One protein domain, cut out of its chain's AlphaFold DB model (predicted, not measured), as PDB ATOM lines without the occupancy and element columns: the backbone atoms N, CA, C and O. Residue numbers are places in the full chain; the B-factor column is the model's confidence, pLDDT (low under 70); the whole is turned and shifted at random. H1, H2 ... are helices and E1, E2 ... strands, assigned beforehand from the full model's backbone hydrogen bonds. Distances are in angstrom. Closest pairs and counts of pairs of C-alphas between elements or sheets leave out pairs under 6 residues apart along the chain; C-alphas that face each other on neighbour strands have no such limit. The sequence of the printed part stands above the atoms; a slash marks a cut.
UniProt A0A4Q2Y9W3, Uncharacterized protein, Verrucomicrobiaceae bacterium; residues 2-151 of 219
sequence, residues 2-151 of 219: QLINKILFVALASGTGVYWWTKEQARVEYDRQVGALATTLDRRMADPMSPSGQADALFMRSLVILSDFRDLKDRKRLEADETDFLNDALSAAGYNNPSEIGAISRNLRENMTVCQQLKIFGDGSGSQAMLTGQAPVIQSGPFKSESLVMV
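This is residues 2 to 151 of the 219 residues of an uncharacterized protein of Verrucomicrobiaceae bacterium (UniProt A0A4Q2Y9W3). One long helix, H1, reaches out like a handle from a compact head of helices; its residues 2 to 21 stick out free, while residues 33 to 40 pack on H3. Within the head H5 and H6 also pack on H3, H4 packs on H1 and H5, and a final loop ends in the short strand E1. The printed part has 150 residues, with six named helices, H1 to H6, followed by E1, and is mostly helix. It is loose, with a radius of gyration of the C-alphas of 19.8 A, and spans 71 by 37 by 23 A.

H1, residues 2 to 40, measures 57.3 A from C-alpha 2 at (181.453, 264.426, 246.160) to C-alpha 40 at (195.469, 221.061, 280.912). H2 is residues 43 to 46, H3 residues 52 to 74 with 33.2 A, H4 residues 82 to 92, H5 residues 98 to 117 with 28.4 A, and H6 residues 125 to 131. E1, residues 148 to 151, ends at C-alpha 151, (185.574, 210.015, 291.543).

H1 touches H3 at a shallow tilt of 17 degrees, opposite ways; their closest C-alphas, Thr 40 and Leu 58, are 5.5 A apart. With residues 34 to 38 alone H1 touches H4, closest C-alphas Ala 38 and Ala 89 at 4.7 A. H3 touches H5 about perpendicular, at 76 degrees, closest C-alphas Leu 63 and Met 112 at 6.3 A. H3 touches H6, closest C-alphas Arg 61 and Leu 131 at 4.8 A. H4 touches H5, closest C-alphas Leu 90 and Ile 101 at 6.4 A. H2 and H3 only just touch, only at the corner, with 3 pairs of C-alphas within 8 A; the closest are Met 45 and Ala 55, 5.9 A apart. E1 pairs with no named strand. Every O i to N i+4 pair is within hydrogen-bond range in H1, H3, H4, H5 and H6; H2 is too short for one.

Without residues 2 to 21 the body spans 41 by 39 by 23 A. The printed part has no cut, and the link from H6 to E1, 16 residues, is long. Mean pLDDT of the printed part is 89.2; residues 2 to 17 and 19 are under 70.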
ATOM      1  N   GLN A   2     180.131 264.920 245.719       61.38
ATOM      2  CA  GLN A   2     181.453 264.426 246.160       61.38
ATOM      3  C   GLN A   2     181.630 264.246 247.683       61.38
ATOM      4  O   GLN A   2     182.396 263.382 248.098       61.38
ATOM      5  N   LEU A   3     180.934 265.023 248.522       62.81
ATOM      6  CA  LEU A   3     181.053 264.924 249.986       62.81
ATOM      7  C   LEU A   3     180.427 263.630 250.543       62.81
ATOM      8  O   LEU A   3     181.019 262.971 251.389       62.81
ATOM      9  N   ILE A   4     179.263 263.236 250.013       66.25
ATOM     10  CA  ILE A   4     178.518 262.038 250.439       66.25
ATOM     11  C   ILE A   4     179.319 260.768 250.124       66.25
ATOM     12  O   ILE A   4     179.462 259.907 250.986       66.25
ATOM     13  N   ASN A   5     179.934 260.693 248.939       64.31
ATOM     14  CA  ASN A   5     180.760 259.544 248.552       64.31
ATOM     15  C   ASN A   5     182.018 259.394 249.424       64.31
ATOM     16  O   ASN A   5     182.415 258.273 249.725       64.31
ATOM     17  N   LYS A   6     182.628 260.503 249.873       59.88
ATOM     18  CA  LYS A   6     183.778 260.464 250.796       59.88
ATOM     19  C   LYS A   6     183.380 259.944 252.180       59.88
ATOM     20  O   LYS A   6     184.100 259.123 252.739       59.88
ATOM     21  N   ILE A   7     182.229 260.371 252.702       66.19
ATOM     22  CA  ILE A   7     181.701 259.899 253.993       66.19
ATOM     23  C   ILE A   7     181.366 258.404 253.924       66.19
ATOM     24  O   ILE A   7     181.750 257.654 254.818       66.19
ATOM     25  N   LEU A   8     180.725 257.954 252.839       65.44
ATOM     26  CA  LEU A   8     180.392 256.541 252.644       65.44
ATOM     27  C   LEU A   8     181.647 255.658 252.592       65.44
ATOM     28  O   LEU A   8     181.678 254.592 253.197       65.44
ATOM     29  N   PHE A   9     182.696 256.119 251.905       68.25
ATOM     30  CA  PHE A   9     183.949 255.377 251.775       68.25
ATOM     31  C   PHE A   9     184.705 255.276 253.105       68.25
ATOM     32  O   PHE A   9     185.207 254.210 253.443       68.25
ATOM     33  N   VAL A  10     184.746 256.355 253.893       68.12
ATOM     34  CA  VAL A  10     185.353 256.340 255.234       68.12
ATOM     35  C   VAL A  10     184.558 255.445 256.185       68.12
ATOM     36  O   VAL A  10     185.162 254.685 256.937       68.12
ATOM     37  N   ALA A  11     183.223 255.469 256.128       65.81
ATOM     38  CA  ALA A  11     182.371 254.577 256.917       65.81
ATOM     39  C   ALA A  11     182.559 253.097 256.529       65.81
ATOM     40  O   ALA A  11     182.658 252.238 257.401       65.81
ATOM     41  N   LEU A  12     182.682 252.795 255.233       64.69
ATOM     42  CA  LEU A  12     182.970 251.444 254.746       64.69
ATOM     43  C   LEU A  12     184.371 250.977 255.147       64.69
ATOM     44  O   LEU A  12     184.507 249.867 255.643       64.69
ATOM     45  N   ALA A  13     185.396 251.815 254.980       63.19
ATOM     46  CA  ALA A  13     186.778 251.480 255.323       63.19
ATOM     47  C   ALA A  13     186.992 251.322 256.839       63.19
ATOM     48  O   ALA A  13     187.721 250.437 257.279       63.19
ATOM     49  N   SER A  14     186.338 252.158 257.651       64.06
ATOM     50  CA  SER A  14     186.348 252.002 259.111       64.06
ATOM     51  C   SER A  14     185.555 250.770 259.548       64.06
ATOM     52  O   SER A  14     186.036 250.015 260.389       64.06
ATOM     53  N   GLY A  15     184.404 250.495 258.928       62.25
ATOM     54  CA  GLY A  15     183.620 249.286 259.178       62.25
ATOM     55  C   GLY A  15     184.369 247.996 258.828       62.25
ATOM     56  O   GLY A  15     184.377 247.060 259.626       62.25
ATOM     57  N   THR A  16     185.053 247.945 257.681       66.81
ATOM     58  CA  THR A  16     185.854 246.777 257.277       66.81
ATOM     59  C   THR A  16     187.101 246.602 258.139       66.81
ATOM     60  O   THR A  16     187.424 245.470 258.495       66.81
ATOM     61  N   GLY A  17     187.769 247.694 258.530       64.06
ATOM     62  CA  GLY A  17     188.917 247.653 259.439       64.06
ATOM     63  C   GLY A  17     188.550 247.145 260.836       64.06
ATOM     64  O   GLY A  17     189.226 246.264 261.366       64.06
ATOM     65  N   VAL A  18     187.444 247.636 261.406       71.81
ATOM     66  CA  VAL A  18     186.929 247.162 262.702       71.81
ATOM     67  C   VAL A  18     186.498 245.701 262.607       71.81
ATOM     68  O   VAL A  18     186.874 244.907 263.465       71.81
ATOM     69  N   TYR A  19     185.787 245.313 261.544       69.56
ATOM     70  CA  TYR A  19     185.382 243.923 261.325       69.56
ATOM     71  C   TYR A  19     186.587 242.973 261.265       69.56
ATOM     72  O   TYR A  19     186.624 241.967 261.976       69.56
ATOM     73  N   TRP A  20     187.608 243.314 260.476       70.31
ATOM     74  CA  TRP A  20     188.819 242.501 260.361       70.31
ATOM     75  C   TRP A  20     189.556 242.379 261.700       70.31
ATOM     76  O   TRP A  20     189.907 241.275 262.109       70.31
ATOM     77  N   TRP A  21     189.692 243.487 262.435       72.81
ATOM     78  CA  TRP A  21     190.298 243.497 263.766       72.81
ATOM     79  C   TRP A  21     189.535 242.613 264.761       72.81
ATOM     80  O   TRP A  21     190.141 241.828 265.490       72.81
ATOM     81  N   THR A  22     188.202 242.699 264.785       73.94
ATOM     82  CA  THR A  22     187.376 241.870 265.680       73.94
ATOM     83  C   THR A  22     187.481 240.383 265.357       73.94
ATOM     84  O   THR A  22     187.538 239.564 266.272       73.94
ATOM     85  N   LYS A  23     187.580 240.029 264.069       77.62
ATOM     86  CA  LYS A  23     187.753 238.642 263.633       77.62
ATOM     87  C   LYS A  23     189.111 238.079 264.052       77.62
ATOM     88  O   LYS A  23     189.181 236.942 264.510       77.62
ATOM     89  N   GLU A  24     190.171 238.878 263.948       82.88
ATOM     90  CA  GLU A  24     191.507 238.470 264.392       82.88
ATOM     91  C   GLU A  24     191.557 238.276 265.914       82.88
ATOM     92  O   GLU A  24     192.081 237.277 266.398       82.88
ATOM     93  N   GLN A  25     190.926 239.169 266.682       82.94
ATOM     94  CA  GLN A  25     190.816 239.009 268.136       82.94
ATOM     95  C   GLN A  25     190.051 237.739 268.532       82.94
ATOM     96  O   GLN A  25     190.476 237.043 269.452       82.94
ATOM     97  N   ALA A  26     188.949 237.426 267.843       83.56
ATOM     98  CA  ALA A  26     188.186 236.203 268.088       83.56
ATOM     99  C   ALA A  26     189.023 234.946 267.805       83.56
ATOM    100  O   ALA A  26     188.976 233.990 268.574       83.56
ATOM    101  N   ARG A  27     189.836 234.965 266.743       87.75
ATOM    102  CA  ARG A  27     190.744 233.862 266.412       87.75
ATOM    103  C   ARG A  27     191.838 233.673 267.463       87.75
ATOM    104  O   ARG A  27     192.043 232.557 267.921       87.75
ATOM    105  N   VAL A  28     192.500 234.752 267.880       89.50
ATOM    106  CA  VAL A  28     193.534 234.689 268.928       89.50
ATOM    107  C   VAL A  28     192.952 234.169 270.243       89.50
ATOM    108  O   VAL A  28     193.583 233.361 270.922       89.50
ATOM    109  N   GLU A  29     191.742 234.602 270.603       91.19
ATOM    110  CA  GLU A  29     191.069 234.100 271.799       91.19
ATOM    111  C   GLU A  29     190.695 232.619 271.660       91.19
ATOM    112  O   GLU A  29     190.892 231.865 272.608       91.19
ATOM    113  N   TYR A  30     190.227 232.180 270.488       93.19
ATOM    114  CA  TYR A  30     189.966 230.765 270.214       93.19
ATOM    115  C   TYR A  30     191.224 229.911 270.409       93.19
ATOM    116  O   TYR A  30     191.213 228.981 271.214       93.19
ATOM    117  N   ASP A  31     192.329 230.276 269.753       93.19
ATOM    118  CA  ASP A  31     193.600 229.546 269.839       93.19
ATOM    119  C   ASP A  31     194.130 229.514 271.285       93.19
ATOM    120  O   ASP A  31     194.667 228.501 271.743       93.19
ATOM    121  N   ARG A  32     193.922 230.599 272.046       94.19
ATOM    122  CA  ARG A  32     194.254 230.669 273.476       94.19
ATOM    123  C   ARG A  32     193.453 229.661 274.298       94.19
ATOM    124  O   ARG A  32     194.039 228.981 275.139       94.19
ATOM    125  N   GLN A  33     192.143 229.563 274.070       95.19
ATOM    126  CA  GLN A  33     191.283 228.606 274.774       95.19
ATOM    127  C   GLN A  33     191.631 227.161 274.398       95.19
ATOM    128  O   GLN A  33     191.729 226.307 275.281       95.19
ATOM    129  N   VAL A  34     191.887 226.894 273.110       96.56
ATOM    130  CA  VAL A  34     192.312 225.573 272.617       96.56
ATOM    131  C   VAL A  34     193.619 225.168 273.288       96.56
ATOM    132  O   VAL A  34     193.705 224.090 273.871       96.56
ATOM    133  N   GLY A  35     194.614 226.059 273.288       95.69
ATOM    134  CA  GLY A  35     195.894 225.826 273.949       95.69
ATOM    135  C   GLY A  35     195.745 225.599 275.454       95.69
ATOM    136  O   GLY A  35     196.311 224.646 275.988       95.69
ATOM    137  N   ALA A  36     194.950 226.417 276.148       96.00
ATOM    138  CA  ALA A  36     194.720 226.269 277.584       96.00
ATOM    139  C   ALA A  36     194.113 224.900 277.928       96.00
ATOM    140  O   ALA A  36     194.605 224.215 278.833       96.00
ATOM    141  N   LEU A  37     193.085 224.478 277.186       97.00
ATOM    142  CA  LEU A  37     192.450 223.181 277.393       97.00
ATOM    143  C   LEU A  37     193.406 222.032 277.046       97.00
ATOM    144  O   LEU A  37     193.537 221.097 277.836       97.00
ATOM    145  N   ALA A  38     194.124 222.136 275.926       96.88
ATOM    146  CA  ALA A  38     195.070 221.124 275.471       96.88
ATOM    147  C   ALA A  38     196.203 220.885 276.478       96.88
ATOM    148  O   ALA A  38     196.520 219.747 276.811       96.88
ATOM    149  N   THR A  39     196.774 221.963 277.022       95.06
ATOM    150  CA  THR A  39     197.852 221.878 278.021       95.06
ATOM    151  C   THR A  39     197.351 221.283 279.337       95.06
ATOM    152  O   THR A  39     198.085 220.593 280.041       95.06
ATOM    153  N   THR A  40     196.092 221.556 279.681       94.94
ATOM    154  CA  THR A  40     195.469 221.061 280.912       94.94
ATOM    155  C   THR A  40     195.134 219.574 280.810       94.94
ATOM    156  O   THR A  40     195.338 218.838 281.770       94.94
ATOM    157  N   LEU A  41     194.653 219.119 279.652       95.50
ATOM    158  CA  LEU A  41     194.293 217.723 279.396       95.50
ATOM    159  C   LEU A  41     195.398 216.929 278.689       95.50
ATOM    160  O   LEU A  41     195.096 215.900 278.089       95.50
ATOM    161  N   ASP A  42     196.657 217.372 278.761       94.69
ATOM    162  CA  ASP A  42     197.795 216.714 278.109       94.69
ATOM    163  C   ASP A  42     197.773 215.196 278.348       94.69
ATOM    164  O   ASP A  42     197.678 214.737 279.491       94.69
ATOM    165  N   ARG A  43     197.865 214.410 277.268       93.06
ATOM    166  CA  ARG A  43     197.737 212.946 277.311       93.06
ATOM    167  C   ARG A  43     198.687 212.282 278.304       93.06
ATOM    168  O   ARG A  43     198.360 211.225 278.836       93.06
ATOM    169  N   ARG A  44     199.841 212.886 278.603       90.38
ATOM    170  CA  ARG A  44     200.787 212.362 279.603       90.38
ATOM    171  C   ARG A  44     200.171 212.269 280.999       90.38
ATOM    172  O   ARG A  44     200.553 211.399 281.770       90.38
ATOM    173  N   MET A  45     199.188 213.111 281.310       90.69
ATOM    174  CA  MET A  45     198.477 213.090 282.592       90.69
ATOM    175  C   MET A  45     197.476 211.935 282.697       90.69
ATOM    176  O   MET A  45     197.072 211.589 283.804       90.69
ATOM    177  N   ALA A  46     197.110 211.311 281.570       90.62
ATOM    178  CA  ALA A  46     196.299 210.097 281.549       90.62
ATOM    179  C   ALA A  46     197.105 208.832 281.900       90.62
ATOM    180  O   ALA A  46     196.507 207.774 282.085       90.62
ATOM    181  N   ASP A  47     198.439 208.928 282.009       90.31
ATOM    182  CA  ASP A  47     199.292 207.821 282.446       90.31
ATOM    183  C   ASP A  47     198.882 207.363 283.864       90.31
ATOM    184  O   ASP A  47     198.814 208.202 284.774       90.31
ATOM    185  N   PRO A  48     198.626 206.060 284.093       89.12
ATOM    186  CA  PRO A  48     198.315 205.513 285.416       89.12
ATOM    187  C   PRO A  48     199.356 205.818 286.497       89.12
ATOM    188  O   PRO A  48     199.022 205.857 287.679       89.12
ATOM    189  N   MET A  49     200.613 206.044 286.104       91.06
ATOM    190  CA  MET A  49     201.717 206.376 287.005       91.06
ATOM    191  C   MET A  49     201.724 207.854 287.418       91.06
ATOM    192  O   MET A  49     202.442 208.225 288.350       91.06
ATOM    193  N   SER A  50     200.939 208.708 286.753       90.44
ATOM    194  CA  SER A  50     200.791 210.110 287.149       90.44
ATOM    195  C   SER A  50     200.100 210.221 288.516       90.44
ATOM    196  O   SER A  50     199.174 209.457 288.803       90.44
ATOM    197  N   PRO A  51     200.486 211.186 289.375       91.56
ATOM    198  CA  PRO A  51     199.808 211.396 290.649       91.56
ATOM    199  C   PRO A  51     198.321 211.698 290.431       91.56
ATOM    200  O   PRO A  51     197.973 212.726 289.851       91.56
ATOM    201  N   SER A  52     197.426 210.841 290.929       90.00
ATOM    202  CA  SER A  52     195.991 210.970 290.642       90.00
ATOM    203  C   SER A  52     195.398 212.307 291.094       90.00
ATOM    204  O   SER A  52     194.574 212.877 290.390       90.00
ATOM    205  N   GLY A  53     195.882 212.878 292.204       92.12
ATOM    206  CA  GLY A  53     195.459 214.214 292.643       92.12
ATOM    207  C   GLY A  53     195.825 215.333 291.655       92.12
ATOM    208  O   GLY A  53     195.102 216.322 291.551       92.12
ATOM    209  N   GLN A  54     196.910 215.176 290.889       93.31
ATOM    210  CA  GLN A  54     197.262 216.107 289.815       93.31
ATOM    211  C   GLN A  54     196.312 215.953 288.623       93.31
ATOM    212  O   GLN A  54     195.845 216.962 288.097       93.31
ATOM    213  N   ALA A  55     195.993 214.716 288.230       93.88
ATOM    214  CA  ALA A  55     195.035 214.448 287.159       93.88
ATOM    215  C   ALA A  55     193.633 214.986 287.508       93.88
ATOM    216  O   ALA A  55     193.008 215.652 286.683       93.88
ATOM    217  N   ASP A  56     193.191 214.811 288.758       94.56
ATOM    218  CA  ASP A  56     191.921 215.344 289.265       94.56
ATOM    219  C   ASP A  56     191.885 216.878 289.192       94.56
ATOM    220  O   ASP A  56     190.931 217.467 288.677       94.56
ATOM    221  N   ALA A  57     192.946 217.539 289.671       94.94
ATOM    222  CA  ALA A  57     193.059 218.994 289.650       94.94
ATOM    223  C   ALA A  57     193.048 219.556 288.221       94.94
ATOM    224  O   ALA A  57     192.386 220.559 287.947       94.94
ATOM    225  N   LEU A  58     193.762 218.908 287.299       95.62
ATOM    226  CA  LEU A  58     193.783 219.296 285.893       95.62
ATOM    227  C   LEU A  58     192.426 219.070 285.224       95.62
ATOM    228  O   LEU A  58     191.940 219.955 284.523       95.62
ATOM    229  N   PHE A  59     191.746 217.959 285.496       96.62
ATOM    230  CA  PHE A  59     190.410 217.761 284.948       96.62
ATOM    231  C   PHE A  59     189.414 218.804 285.475       96.62
ATOM    232  O   PHE A  59     188.646 219.366 284.695       96.62
ATOM    233  N   MET A  60     189.467 219.164 286.762       96.00
ATOM    234  CA  MET A  60     188.645 220.259 287.297       96.00
ATOM    235  C   MET A  60     188.949 221.600 286.610       96.00
ATOM    236  O   MET A  60     188.023 222.294 286.195       96.00
ATOM    237  N   ARG A  61     190.226 221.939 286.400       96.00
ATOM    238  CA  ARG A  61     190.627 223.124 285.614       96.00
ATOM    239  C   ARG A  61     190.063 223.096 284.198       96.00
ATOM    240  O   ARG A  61     189.610 224.125 283.708       96.00
ATOM    241  N   SER A  62     190.054 221.926 283.560       97.12
ATOM    242  CA  SER A  62     189.554 221.767 282.192       97.12
ATOM    243  C   SER A  62     188.068 222.115 282.074       97.12
ATOM    244  O   SER A  62     187.652 222.723 281.089       97.12
ATOM    245  N   LEU A  63     187.279 221.825 283.115       97.38
ATOM    246  CA  LEU A  63     185.882 222.237 283.184       97.38
ATOM    247  C   LEU A  63     185.756 223.757 283.295       97.38
ATOM    248  O   LEU A  63     184.920 224.327 282.608       97.38
ATOM    249  N   VAL A  64     186.598 224.440 284.075       96.88
ATOM    250  CA  VAL A  64     186.566 225.915 284.121       96.88
ATOM    251  C   VAL A  64     186.846 226.509 282.740       96.88
ATOM    252  O   VAL A  64     186.081 227.347 282.277       96.88
ATOM    253  N   ILE A  65     187.863 226.004 282.038       96.19
ATOM    254  CA  ILE A  65     188.211 226.453 280.679       96.19
ATOM    255  C   ILE A  65     187.047 226.211 279.705       96.19
ATOM    256  O   ILE A  65     186.708 227.080 278.903       96.19
ATOM    257  N   LEU A  66     186.384 225.054 279.792       96.69
ATOM    258  CA  LEU A  66     185.200 224.770 278.980       96.69
ATOM    259  C   LEU A  66     184.026 225.708 279.317       96.69
ATOM    260  O   LEU A  66     183.289 226.108 278.415       96.69
ATOM    261  N   SER A  67     183.848 226.075 280.590       95.62
ATOM    262  CA  SER A  67     182.847 227.069 280.998       95.62
ATOM    263  C   SER A  67     183.169 228.444 280.413       95.62
ATOM    264  O   SER A  67     182.282 229.081 279.852       95.62
ATOM    265  N   ASP A  68     184.430 228.873 280.480       94.31
ATOM    266  CA  ASP A  68     184.885 230.150 279.922       94.31
ATOM    267  C   ASP A  68     184.668 230.204 278.401       94.31
ATOM    268  O   ASP A  68     184.197 231.213 277.872       94.31
ATOM    269  N   PHE A  69     184.943 229.106 277.687       95.06
ATOM    270  CA  PHE A  69     184.641 228.991 276.259       95.06
ATOM    271  C   PHE A  69     183.141 229.171 275.970       95.06
ATOM    272  O   PHE A  69     182.776 229.949 275.082       95.06
ATOM    273  N   ARG A  70     182.263 228.493 276.725       94.44
ATOM    274  CA  ARG A  70     180.799 228.623 276.577       94.44
ATOM    275  C   ARG A  70     180.337 230.056 276.820       94.44
ATOM    276  O   ARG A  70     179.604 230.601 276.001       94.44
ATOM    277  N   ASP A  71     180.846 230.698 277.866       93.00
ATOM    278  CA  ASP A  71     180.564 232.100 278.176       93.00
ATOM    279  C   ASP A  71     180.998 233.049 277.045       93.00
ATOM    280  O   ASP A  71     180.285 233.998 276.704       93.00
ATOM    281  N   LEU A  72     182.166 232.814 276.441       92.38
ATOM    282  CA  LEU A  72     182.651 233.597 275.301       92.38
ATOM    283  C   LEU A  72     181.777 233.398 274.056       92.38
ATOM    284  O   LEU A  72     181.500 234.376 273.349       92.38
ATOM    285  N   LYS A  73     181.312 232.170 273.808       92.12
ATOM    286  CA  LYS A  73     180.377 231.841 272.723       92.12
ATOM    287  C   LYS A  73     179.017 232.511 272.932       92.12
ATOM    288  O   LYS A  73     178.528 233.185 272.027       92.12
ATOM    289  N   ASP A  74     178.449 232.430 274.134       90.62
ATOM    290  CA  ASP A  74     177.152 233.038 274.474       90.62
ATOM    291  C   ASP A  74     177.182 234.568 274.349       90.62
ATOM    292  O   ASP A  74     176.221 235.200 273.899       90.62
ATOM    293  N   ARG A  75     178.330 235.182 274.661       89.50
ATOM    294  CA  ARG A  75     178.584 236.619 274.458       89.50
ATOM    295  C   ARG A  75     178.926 236.986 273.009       89.50
ATOM    296  O   ARG A  75     179.251 238.145 272.753       89.50
ATOM    297  N   LYS A  76     178.872 236.032 272.071       87.19
ATOM    298  CA  LYS A  76     179.220 236.193 270.647       87.19
ATOM    299  C   LYS A  76     180.641 236.721 270.416       87.19
ATOM    300  O   LYS A  76     180.894 237.439 269.454       87.19
ATOM    301  N   ARG A  77     181.570 236.398 271.322       85.12
ATOM    302  CA  ARG A  77     183.004 236.710 271.174       85.12
ATOM    303  C   ARG A  77     183.757 235.608 270.431       85.12
ATOM    304  O   ARG A  77     184.850 235.864 269.940       85.12
ATOM    305  N   LEU A  78     183.162 234.420 270.353       87.81
ATOM    306  CA  LEU A  78     183.615 233.273 269.573       87.81
ATOM    307  C   LEU A  78     182.440 232.737 268.747       87.81
ATOM    308  O   LEU A  78     181.316 232.682 269.241       87.81
ATOM    309  N   GLU A  79     182.709 232.330 267.506       84.06
ATOM    310  CA  GLU A  79     181.707 231.728 266.607       84.06
ATOM    311  C   GLU A  79     181.848 230.200 266.486       84.06
ATOM    312  O   GLU A  79     180.968 229.547 265.931       84.06
ATOM    313  N   ALA A  80     182.937 229.622 267.006       88.12
ATOM    314  CA  ALA A  80     183.244 228.199 266.873       88.12
ATOM    315  C   ALA A  80     182.245 227.295 267.617       88.12
ATOM    316  O   ALA A  80     181.728 227.647 268.688       88.12
ATOM    317  N   ASP A  81     181.994 226.099 267.071       92.81
ATOM    318  CA  ASP A  81     181.213 225.096 267.785       92.81
ATOM    319  C   ASP A  81     182.011 224.477 268.938       92.81
ATOM    320  O   ASP A  81     183.236 224.389 268.903       92.81
ATOM    321  N   GLU A  82     181.307 224.021 269.976       94.56
ATOM    322  CA  GLU A  82     181.963 223.334 271.090       94.56
ATOM    323  C   GLU A  82     182.585 222.004 270.647       94.56
ATOM    324  O   GLU A  82     183.601 221.585 271.189       94.56
ATOM    325  N   THR A  83     181.979 221.319 269.678       96.06
ATOM    326  CA  THR A  83     182.508 220.063 269.140       96.06
ATOM    327  C   THR A  83     183.833 220.286 268.429       96.06
ATOM    328  O   THR A  83     184.773 219.538 268.684       96.06
ATOM    329  N   ASP A  84     183.925 221.331 267.608       95.12
ATOM    330  CA  ASP A  84     185.165 221.695 266.920       95.12
ATOM    331  C   ASP A  84     186.237 222.102 267.935       95.12
ATOM    332  O   ASP A  84     187.337 221.558 267.922       95.12
ATOM    333  N   PHE A  85     185.868 222.941 268.909       97.00
ATOM    334  CA  PHE A  85     186.747 223.342 270.006       97.00
ATOM    335  C   PHE A  85     187.334 222.151 270.778       97.00
ATOM    336  O   PHE A  85     188.543 222.087 271.006       97.00
ATOM    337  N   LEU A  86     186.491 221.195 271.183       97.69
ATOM    338  CA  LEU A  86     186.937 220.009 271.916       97.69
ATOM    339  C   LEU A  86     187.796 219.091 271.042       97.69
ATOM    340  O   LEU A  86     188.801 218.576 271.527       97.69
ATOM    341  N   ASN A  87     187.437 218.901 269.770       97.44
ATOM    342  CA  ASN A  87     188.235 218.103 268.840       97.44
ATOM    343  C   ASN A  87     189.630 218.708 268.644       97.44
ATOM    344  O   ASN A  87     190.621 217.981 268.749       97.44
ATOM    345  N   ASP A  88     189.717 220.020 268.419       97.19
ATOM    346  CA  ASP A  88     190.979 220.735 268.232       97.19
ATOM    347  C   ASP A  88     191.849 220.661 269.493       97.19
ATOM    348  O   ASP A  88     193.025 220.294 269.425       97.19
ATOM    349  N   ALA A  89     191.266 220.940 270.664       97.81
ATOM    350  CA  ALA A  89     191.985 220.916 271.935       97.81
ATOM    351  C   ALA A  89     192.466 219.511 272.320       97.81
ATOM    352  O   ALA A  89     193.603 219.350 272.762       97.81
ATOM    353  N   LEU A  90     191.634 218.481 272.142       97.94
ATOM    354  CA  LEU A  90     192.009 217.102 272.467       97.94
ATOM    355  C   LEU A  90     193.037 216.547 271.475       97.94
ATOM    356  O   LEU A  90     193.977 215.870 271.891       97.94
ATOM    357  N   SER A  91     192.930 216.900 270.194       96.88
ATOM    358  CA  SER A  91     193.962 216.563 269.206       96.88
ATOM    359  C   SER A  91     195.296 217.223 269.564       96.88
ATOM    360  O   SER A  91     196.331 216.555 269.599       96.88
ATOM    361  N   ALA A  92     195.278 218.508 269.934       96.69
ATOM    362  CA  ALA A  92     196.465 219.231 270.390       96.69
ATOM    363  C   ALA A  92     197.048 218.678 271.707       96.69
ATOM    364  O   ALA A  92     198.260 218.732 271.907       96.69
ATOM    365  N   ALA A  93     196.216 218.099 272.580       96.12
ATOM    366  CA  ALA A  93     196.644 217.411 273.802       96.12
ATOM    367  C   ALA A  93     197.272 216.023 273.551       96.12
ATOM    368  O   ALA A  93     197.781 215.402 274.486       96.12
ATOM    369  N   GLY A  94     197.229 215.520 272.309       95.88
ATOM    370  CA  GLY A  94     197.789 214.228 271.906       95.88
ATOM    371  C   GLY A  94     196.778 213.078 271.811       95.88
ATOM    372  O   GLY A  94     197.184 211.923 271.637       95.88
ATOM    373  N   TYR A  95     195.472 213.338 271.917       95.56
ATOM    374  CA  TYR A  95     194.440 212.328 271.659       95.56
ATOM    375  C   TYR A  95     194.142 212.256 270.163       95.56
ATOM    376  O   TYR A  95     193.563 213.175 269.605       95.56
ATOM    377  N   ASN A  96     194.527 211.155 269.513       91.25
ATOM    378  CA  ASN A  96     194.397 211.000 268.056       91.25
ATOM    379  C   ASN A  96     193.328 209.978 267.640       91.25
ATOM    380  O   ASN A  96     193.038 209.838 266.453       91.25
ATOM    381  N   ASN A  97     192.752 209.232 268.589       93.88
ATOM    382  CA  ASN A  97     191.681 208.282 268.304       93.88
ATOM    383  C   ASN A  97     190.318 208.999 268.396       93.88
ATOM    384  O   ASN A  97     189.959 209.447 269.486       93.88
ATOM    385  N   PRO A  98     189.513 209.059 267.316       93.44
ATOM    386  CA  PRO A  98     188.207 209.723 267.342       93.44
ATOM    387  C   PRO A  98     187.246 209.181 268.408       93.44
ATOM    388  O   PRO A  98     186.464 209.938 268.978       93.44
ATOM    389  N   SER A  99     187.317 207.882 268.716       92.44
ATOM    390  CA  SER A  99     186.485 207.269 269.762       92.44
ATOM    391  C   SER A  99     186.905 207.733 271.157       92.44
ATOM    392  O   SER A  99     186.054 207.996 272.003       92.44
ATOM    393  N   GLU A 100     188.213 207.889 271.385       94.88
ATOM    394  CA  GLU A 100     188.770 208.416 272.636       94.88
ATOM    395  C   GLU A 100     188.383 209.887 272.822       94.88
ATOM    396  O   GLU A 100     187.842 210.257 273.864       94.88
ATOM    397  N   ILE A 101     188.566 210.705 271.778       96.38
ATOM    398  CA  ILE A 101     188.144 212.113 271.749       96.38
ATOM    399  C   ILE A 101     186.644 212.221 272.044       96.38
ATOM    400  O   ILE A 101     186.230 213.031 272.876       96.38
ATOM    401  N   GLY A 102     185.825 211.379 271.408       95.12
ATOM    402  CA  GLY A 102     184.383 211.326 271.633       95.12
ATOM    403  C   GLY A 102     184.016 210.972 273.076       95.12
ATOM    404  O   GLY A 102     183.129 211.606 273.653       95.12
ATOM    405  N   ALA A 103     184.713 210.007 273.684       94.06
ATOM    406  CA  ALA A 103     184.503 209.607 275.074       94.06
ATOM    407  C   ALA A 103     184.869 210.730 276.057       94.06
ATOM    408  O   ALA A 103     184.080 211.060 276.945       94.06
ATOM    409  N   ILE A 104     186.028 211.369 275.867       97.12
ATOM    410  CA  ILE A 104     186.481 212.486 276.708       97.12
ATOM    411  C   ILE A 104     185.529 213.679 276.564       97.12
ATOM    412  O   ILE A 104     185.076 214.228 277.567       97.12
ATOM    413  N   SER A 105     185.162 214.038 275.332       97.06
ATOM    414  CA  SER A 105     184.240 215.146 275.049       97.06
ATOM    415  C   SER A 105     182.872 214.935 275.691       97.06
ATOM    416  O   SER A 105     182.310 215.854 276.289       97.06
ATOM    417  N   ARG A 106     182.327 213.713 275.603       94.69
ATOM    418  CA  ARG A 106     181.070 213.354 276.269       94.69
ATOM    419  C   ARG A 106     181.196 213.509 277.780       94.69
ATOM    420  O   ARG A 106     180.353 214.162 278.388       94.69
ATOM    421  N   ASN A 107     182.274 212.990 278.366       95.31
ATOM    422  CA  ASN A 107     182.483 213.071 279.804       95.31
ATOM    423  C   ASN A 107     182.647 214.519 280.304       95.31
ATOM    424  O   ASN A 107     182.076 214.886 281.331       95.31
ATOM    425  N   LEU A 108     183.369 215.370 279.569       97.19
ATOM    426  CA  LEU A 108     183.489 216.798 279.882       97.19
ATOM    427  C   LEU A 108     182.119 217.488 279.892       97.19
ATOM    428  O   LEU A 108     181.806 218.217 280.829       97.19
ATOM    429  N   ARG A 109     181.273 217.217 278.893       96.38
ATOM    430  CA  ARG A 109     179.913 217.778 278.805       96.38
ATOM    431  C   ARG A 109     178.999 217.302 279.927       96.38
ATOM    432  O   ARG A 109     178.231 218.099 280.468       96.38
ATOM    433  N   GLU A 110     179.078 216.024 280.281       94.50
ATOM    434  CA  GLU A 110     178.320 215.448 281.395       94.50
ATOM    435  C   GLU A 110     178.706 216.125 282.717       94.50
ATOM    436  O   GLU A 110     177.841 216.648 283.419       94.50
ATOM    437  N   ASN A 111     180.004 216.220 283.012       95.44
ATOM    438  CA  ASN A 111     180.499 216.889 284.218       95.44
ATOM    439  C   ASN A 111     180.199 218.393 284.224       95.44
ATOM    440  O   ASN A 111     179.832 218.956 285.253       95.44
ATOM    441  N   MET A 112     180.274 219.048 283.066       96.00
ATOM    442  CA  MET A 112     179.870 220.442 282.912       96.00
ATOM    443  C   MET A 112     178.381 220.639 283.230       96.00
ATOM    444  O   MET A 112     178.012 221.587 283.921       96.00
ATOM    445  N   THR A 113     177.525 219.715 282.787       94.81
ATOM    446  CA  THR A 113     176.089 219.733 283.102       94.81
ATOM    447  C   THR A 113     175.858 219.609 284.610       94.81
ATOM    448  O   THR A 113     175.058 220.362 285.164       94.81
ATOM    449  N   VAL A 114     176.601 218.730 285.294       93.75
ATOM    450  CA  VAL A 114     176.563 218.614 286.764       93.75
ATOM    451  C   VAL A 114     176.955 219.939 287.426       93.75
ATOM    452  O   VAL A 114     176.217 220.445 288.272       93.75
ATOM    453  N   CYS A 115     178.063 220.554 287.005       94.75
ATOM    454  CA  CYS A 115     178.503 221.842 287.547       94.75
ATOM    455  C   CYS A 115     177.463 222.956 287.351       94.75
ATOM    456  O   CYS A 115     177.235 223.759 288.260       94.75
ATOM    457  N   GLN A 116     176.804 223.000 286.190       93.81
ATOM    458  CA  GLN A 116     175.743 223.966 285.896       93.81
ATOM    459  C   GLN A 116     174.509 223.744 286.781       93.81
ATOM    460  O   GLN A 116     174.013 224.693 287.390       93.81
ATOM    461  N   GLN A 117     174.044 222.497 286.910       93.94
ATOM    462  CA  GLN A 117     172.892 222.139 287.748       93.94
ATOM    463  C   GLN A 117     173.117 222.482 289.224       93.94
ATOM    464  O   GLN A 117     172.201 222.942 289.903       93.94
ATOM    465  N   LEU A 118     174.345 222.299 289.705       94.12
ATOM    466  CA  LEU A 118     174.744 222.573 291.086       94.12
ATOM    467  C   LEU A 118     175.192 224.027 291.315       94.12
ATOM    468  O   LEU A 118     175.502 224.400 292.450       94.12
ATOM    469  N   LYS A 119     175.149 224.863 290.266       94.19
ATOM    470  CA  LYS A 119     175.539 226.283 290.256       94.19
ATOM    471  C   LYS A 119     176.971 226.541 290.741       94.19
ATOM    472  O   LYS A 119     177.225 227.519 291.435       94.19
ATOM    473  N   ILE A 120     177.914 225.695 290.328       94.88
ATOM    474  CA  ILE A 120     179.332 225.804 290.710       94.88
ATOM    475  C   ILE A 120     179.975 227.105 290.201       94.88
ATOM    476  O   ILE A 120     180.750 227.730 290.915       94.88
ATOM    477  N   PHE A 121     179.622 227.559 288.996       91.44
ATOM    478  CA  PHE A 121     180.241 228.734 288.364       91.44
ATOM    479  C   PHE A 121     179.526 230.069 288.653       91.44
ATOM    480  O   PHE A 121     179.890 231.093 288.088       91.44
ATOM    481  N   GLY A 122     178.493 230.083 289.506       77.25
ATOM    482  CA  GLY A 122     177.575 231.226 289.621       77.25
ATOM    483  C   GLY A 122     178.173 232.509 290.218       77.25
ATOM    484  O   GLY A 122     177.850 233.597 289.754       77.25
ATOM    485  N   ASP A 123     179.022 232.396 291.240       78.69
ATOM    486  CA  ASP A 123     179.602 233.532 291.979       78.69
ATOM    487  C   ASP A 123     181.132 233.648 291.826       78.69
ATOM    488  O   ASP A 123     181.771 234.472 292.478       78.69
ATOM    489  N   GLY A 124     181.730 232.809 290.975       80.38
ATOM    490  CA  GLY A 124     183.176 232.730 290.750       80.38
ATOM    491  C   GLY A 124     183.974 232.001 291.840       80.38
ATOM    492  O   GLY A 124     185.123 231.634 291.590       80.38
ATOM    493  N   SER A 125     183.391 231.718 293.012       86.81
ATOM    494  CA  SER A 125     184.086 231.003 294.094       86.81
ATOM    495  C   SER A 125     184.400 229.554 293.705       86.81
ATOM    496  O   SER A 125     185.519 229.080 293.910       86.81
ATOM    497  N   GLY A 126     183.448 228.874 293.055       90.94
ATOM    498  CA  GLY A 126     183.637 227.514 292.556       90.94
ATOM    499  C   GLY A 126     184.662 227.440 291.425       90.94
ATOM    500  O   GLY A 126     185.515 226.554 291.444       90.94
ATOM    501  N   SER A 127     184.665 228.410 290.503       93.44
ATOM    502  CA  SER A 127     185.692 228.510 289.455       93.44
ATOM    503  C   SER A 127     187.090 228.623 290.062       93.44
ATOM    504  O   SER A 127     187.994 227.895 289.661       93.44
ATOM    505  N   GLN A 128     187.269 229.480 291.072       93.62
ATOM    506  CA  GLN A 128     188.562 229.665 291.733       93.62
ATOM    507  C   GLN A 128     189.028 228.402 292.475       93.62
ATOM    508  O   GLN A 128     190.204 228.035 292.398       93.62
ATOM    509  N   ALA A 129     188.116 227.711 293.163       94.44
ATOM    510  CA  ALA A 129     188.422 226.437 293.808       94.44
ATOM    511  C   ALA A 129     188.888 225.399 292.771       94.44
ATOM    512  O   ALA A 129     189.987 224.857 292.888       94.44
ATOM    513  N   MET A 130     188.134 225.213 291.685       95.06
ATOM    514  CA  MET A 130     188.486 224.263 290.625       95.06
ATOM    515  C   MET A 130     189.804 224.622 289.926       95.06
ATOM    516  O   MET A 130     190.622 223.738 289.668       95.06
ATOM    517  N   LEU A 131     190.073 225.912 289.688       93.56
ATOM    518  CA  LEU A 131     191.347 226.377 289.128       93.56
ATOM    519  C   LEU A 131     192.540 226.064 290.037       93.56
ATOM    520  O   LEU A 131     193.639 225.784 289.557       93.56
ATOM    521  N   THR A 132     192.344 226.060 291.352       90.44
ATOM    522  CA  THR A 132     193.391 225.700 292.319       90.44
ATOM    523  C   THR A 132     193.453 224.201 292.621       90.44
ATOM    524  O   THR A 132     194.329 223.775 293.370       90.44
ATOM    525  N   GLY A 133     192.605 223.384 291.985       86.62
ATOM    526  CA  GLY A 133     192.529 221.940 292.221       86.62
ATOM    527  C   GLY A 133     191.790 221.566 293.509       86.62
ATOM    528  O   GLY A 133     191.902 220.434 293.969       86.62
ATOM    529  N   GLN A 134     191.061 222.510 294.104       92.00
ATOM    530  CA  GLN A 134     190.246 222.296 295.293       92.00
ATOM    531  C   GLN A 134     188.815 221.911 294.910       92.00
ATOM    532  O   GLN A 134     188.285 222.357 293.891       92.00
ATOM    533  N   ALA A 135     188.178 221.108 295.761       92.69
ATOM    534  CA  ALA A 135     186.772 220.751 295.620       92.69
ATOM    535  C   ALA A 135     185.886 222.003 295.802       92.69
ATOM    536  O   ALA A 135     185.945 222.624 296.868       92.69
ATOM    537  N   PRO A 136     185.079 222.406 294.803       95.38
ATOM    538  CA  PRO A 136     184.186 223.547 294.946       95.38
ATOM    539  C   PRO A 136     182.977 223.200 295.825       95.38
ATOM    540  O   PRO A 136     182.558 222.045 295.913       95.38
ATOM    541  N   VAL A 137     182.378 224.224 296.435       95.38
ATOM    542  CA  VAL A 137     181.159 224.085 297.245       95.38
ATOM    543  C   VAL A 137     179.919 224.185 296.357       95.38
ATOM    544  O   VAL A 137     179.803 225.079 295.517       95.38
ATOM    545  N   ILE A 138     178.970 223.278 296.564       94.81
ATOM    546  CA  ILE A 138     177.696 223.218 295.849       94.81
ATOM    547  C   ILE A 138     176.784 224.361 296.304       94.81
ATOM    548  O   ILE A 138     176.498 224.524 297.491       94.81
ATOM    549  N   GLN A 139     176.258 225.129 295.350       94.31
ATOM    550  CA  GLN A 139     175.479 226.340 295.635       94.31
ATOM    551  C   GLN A 139     173.963 226.118 295.588       94.31
ATOM    552  O   GLN A 139     173.184 226.946 296.074       94.31
ATOM    553  N   SER A 140     173.506 225.004 295.011       93.12
ATOM    554  CA  SER A 140     172.078 224.716 294.876       93.12
ATOM    555  C   SER A 140     171.754 223.228 294.808       93.12
ATOM    556  O   SER A 140     172.625 222.400 294.554       93.12
ATOM    557  N   GLY A 141     170.476 222.904 295.020       92.38
ATOM    558  CA  GLY A 141     169.975 221.534 295.013       92.38
ATOM    559  C   GLY A 141     170.030 220.858 296.391       92.38
ATOM    560  O   GLY A 141     170.250 221.529 297.401       92.38
ATOM    561  N   PRO A 142     169.803 219.534 296.440       90.62
ATOM    562  CA  PRO A 142     169.699 218.776 297.690       90.62
ATOM    563  C   PRO A 142     171.027 218.650 298.451       90.62
ATOM    564  O   PRO A 142     171.010 218.402 299.648       90.62
ATOM    565  N   PHE A 143     172.158 218.861 297.774       92.44
ATOM    566  CA  PHE A 143     173.505 218.798 298.352       92.44
ATOM    567  C   PHE A 143     174.124 220.191 298.538       92.44
ATOM    568  O   PHE A 143     175.337 220.352 298.467       92.44
ATOM    569  N   LYS A 144     173.303 221.236 298.694       94.75
ATOM    570  CA  LYS A 144     173.807 222.596 298.910       94.75
ATOM    571  C   LYS A 144     174.735 222.642 300.131       94.75
ATOM    572  O   LYS A 144     174.424 222.040 301.150       94.75
ATOM    573  N   SER A 145     175.819 223.408 300.017       93.81
ATOM    574  CA  SER A 145     176.884 223.559 301.020       93.81
ATOM    575  C   SER A 145     177.808 222.349 301.188       93.81
ATOM    576  O   SER A 145     178.789 222.460 301.917       93.81
ATOM    577  N   GLU A 146     177.566 221.253 300.467       95.00
ATOM    578  CA  GLU A 146     178.494 220.125 300.378       95.00
ATOM    579  C   GLU A 146     179.583 220.376 299.326       95.00
ATOM    580  O   GLU A 146     179.422 221.189 298.411       95.00
ATOM    581  N   SER A 147     180.689 219.641 299.428       94.31
ATOM    582  CA  SER A 147     181.769 219.674 298.437       94.31
ATOM    583  C   SER A 147     181.449 218.805 297.222       94.31
ATOM    584  O   SER A 147     180.917 217.703 297.357       94.31
ATOM    585  N   LEU A 148     181.833 219.261 296.031       93.56
ATOM    586  CA  LEU A 148     181.833 218.460 294.808       93.56
ATOM    587  C   LEU A 148     183.220 217.836 294.612       93.56
ATOM    588  O   LEU A 148     184.213 218.555 294.508       93.56
ATOM    589  N   VAL A 149     183.299 216.510 294.572       93.06
ATOM    590  CA  VAL A 149     184.567 215.766 294.546       93.06
ATOM    591  C   VAL A 149     184.709 214.931 293.283       93.06
ATOM    592  O   VAL A 149     183.721 214.553 292.651       93.06
ATOM    593  N   MET A 150     185.960 214.638 292.927       92.50
ATOM    594  CA  MET A 150     186.294 213.765 291.810       92.50
ATOM    595  C   MET A 150     186.249 212.297 292.229       92.50
ATOM    596  O   MET A 150     186.880 211.902 293.210       92.50
ATOM    597  N   VAL A 151     185.562 211.476 291.444       91.19
ATOM    598  CA  VAL A 151     185.574 210.015 291.543       91.19
ATOM    599  C   VAL A 151     185.890 209.391 290.185       91.19
ATOM    600  O   VAL A 151     185.937 210.072 289.158       91.19
TER     601      VAL A 151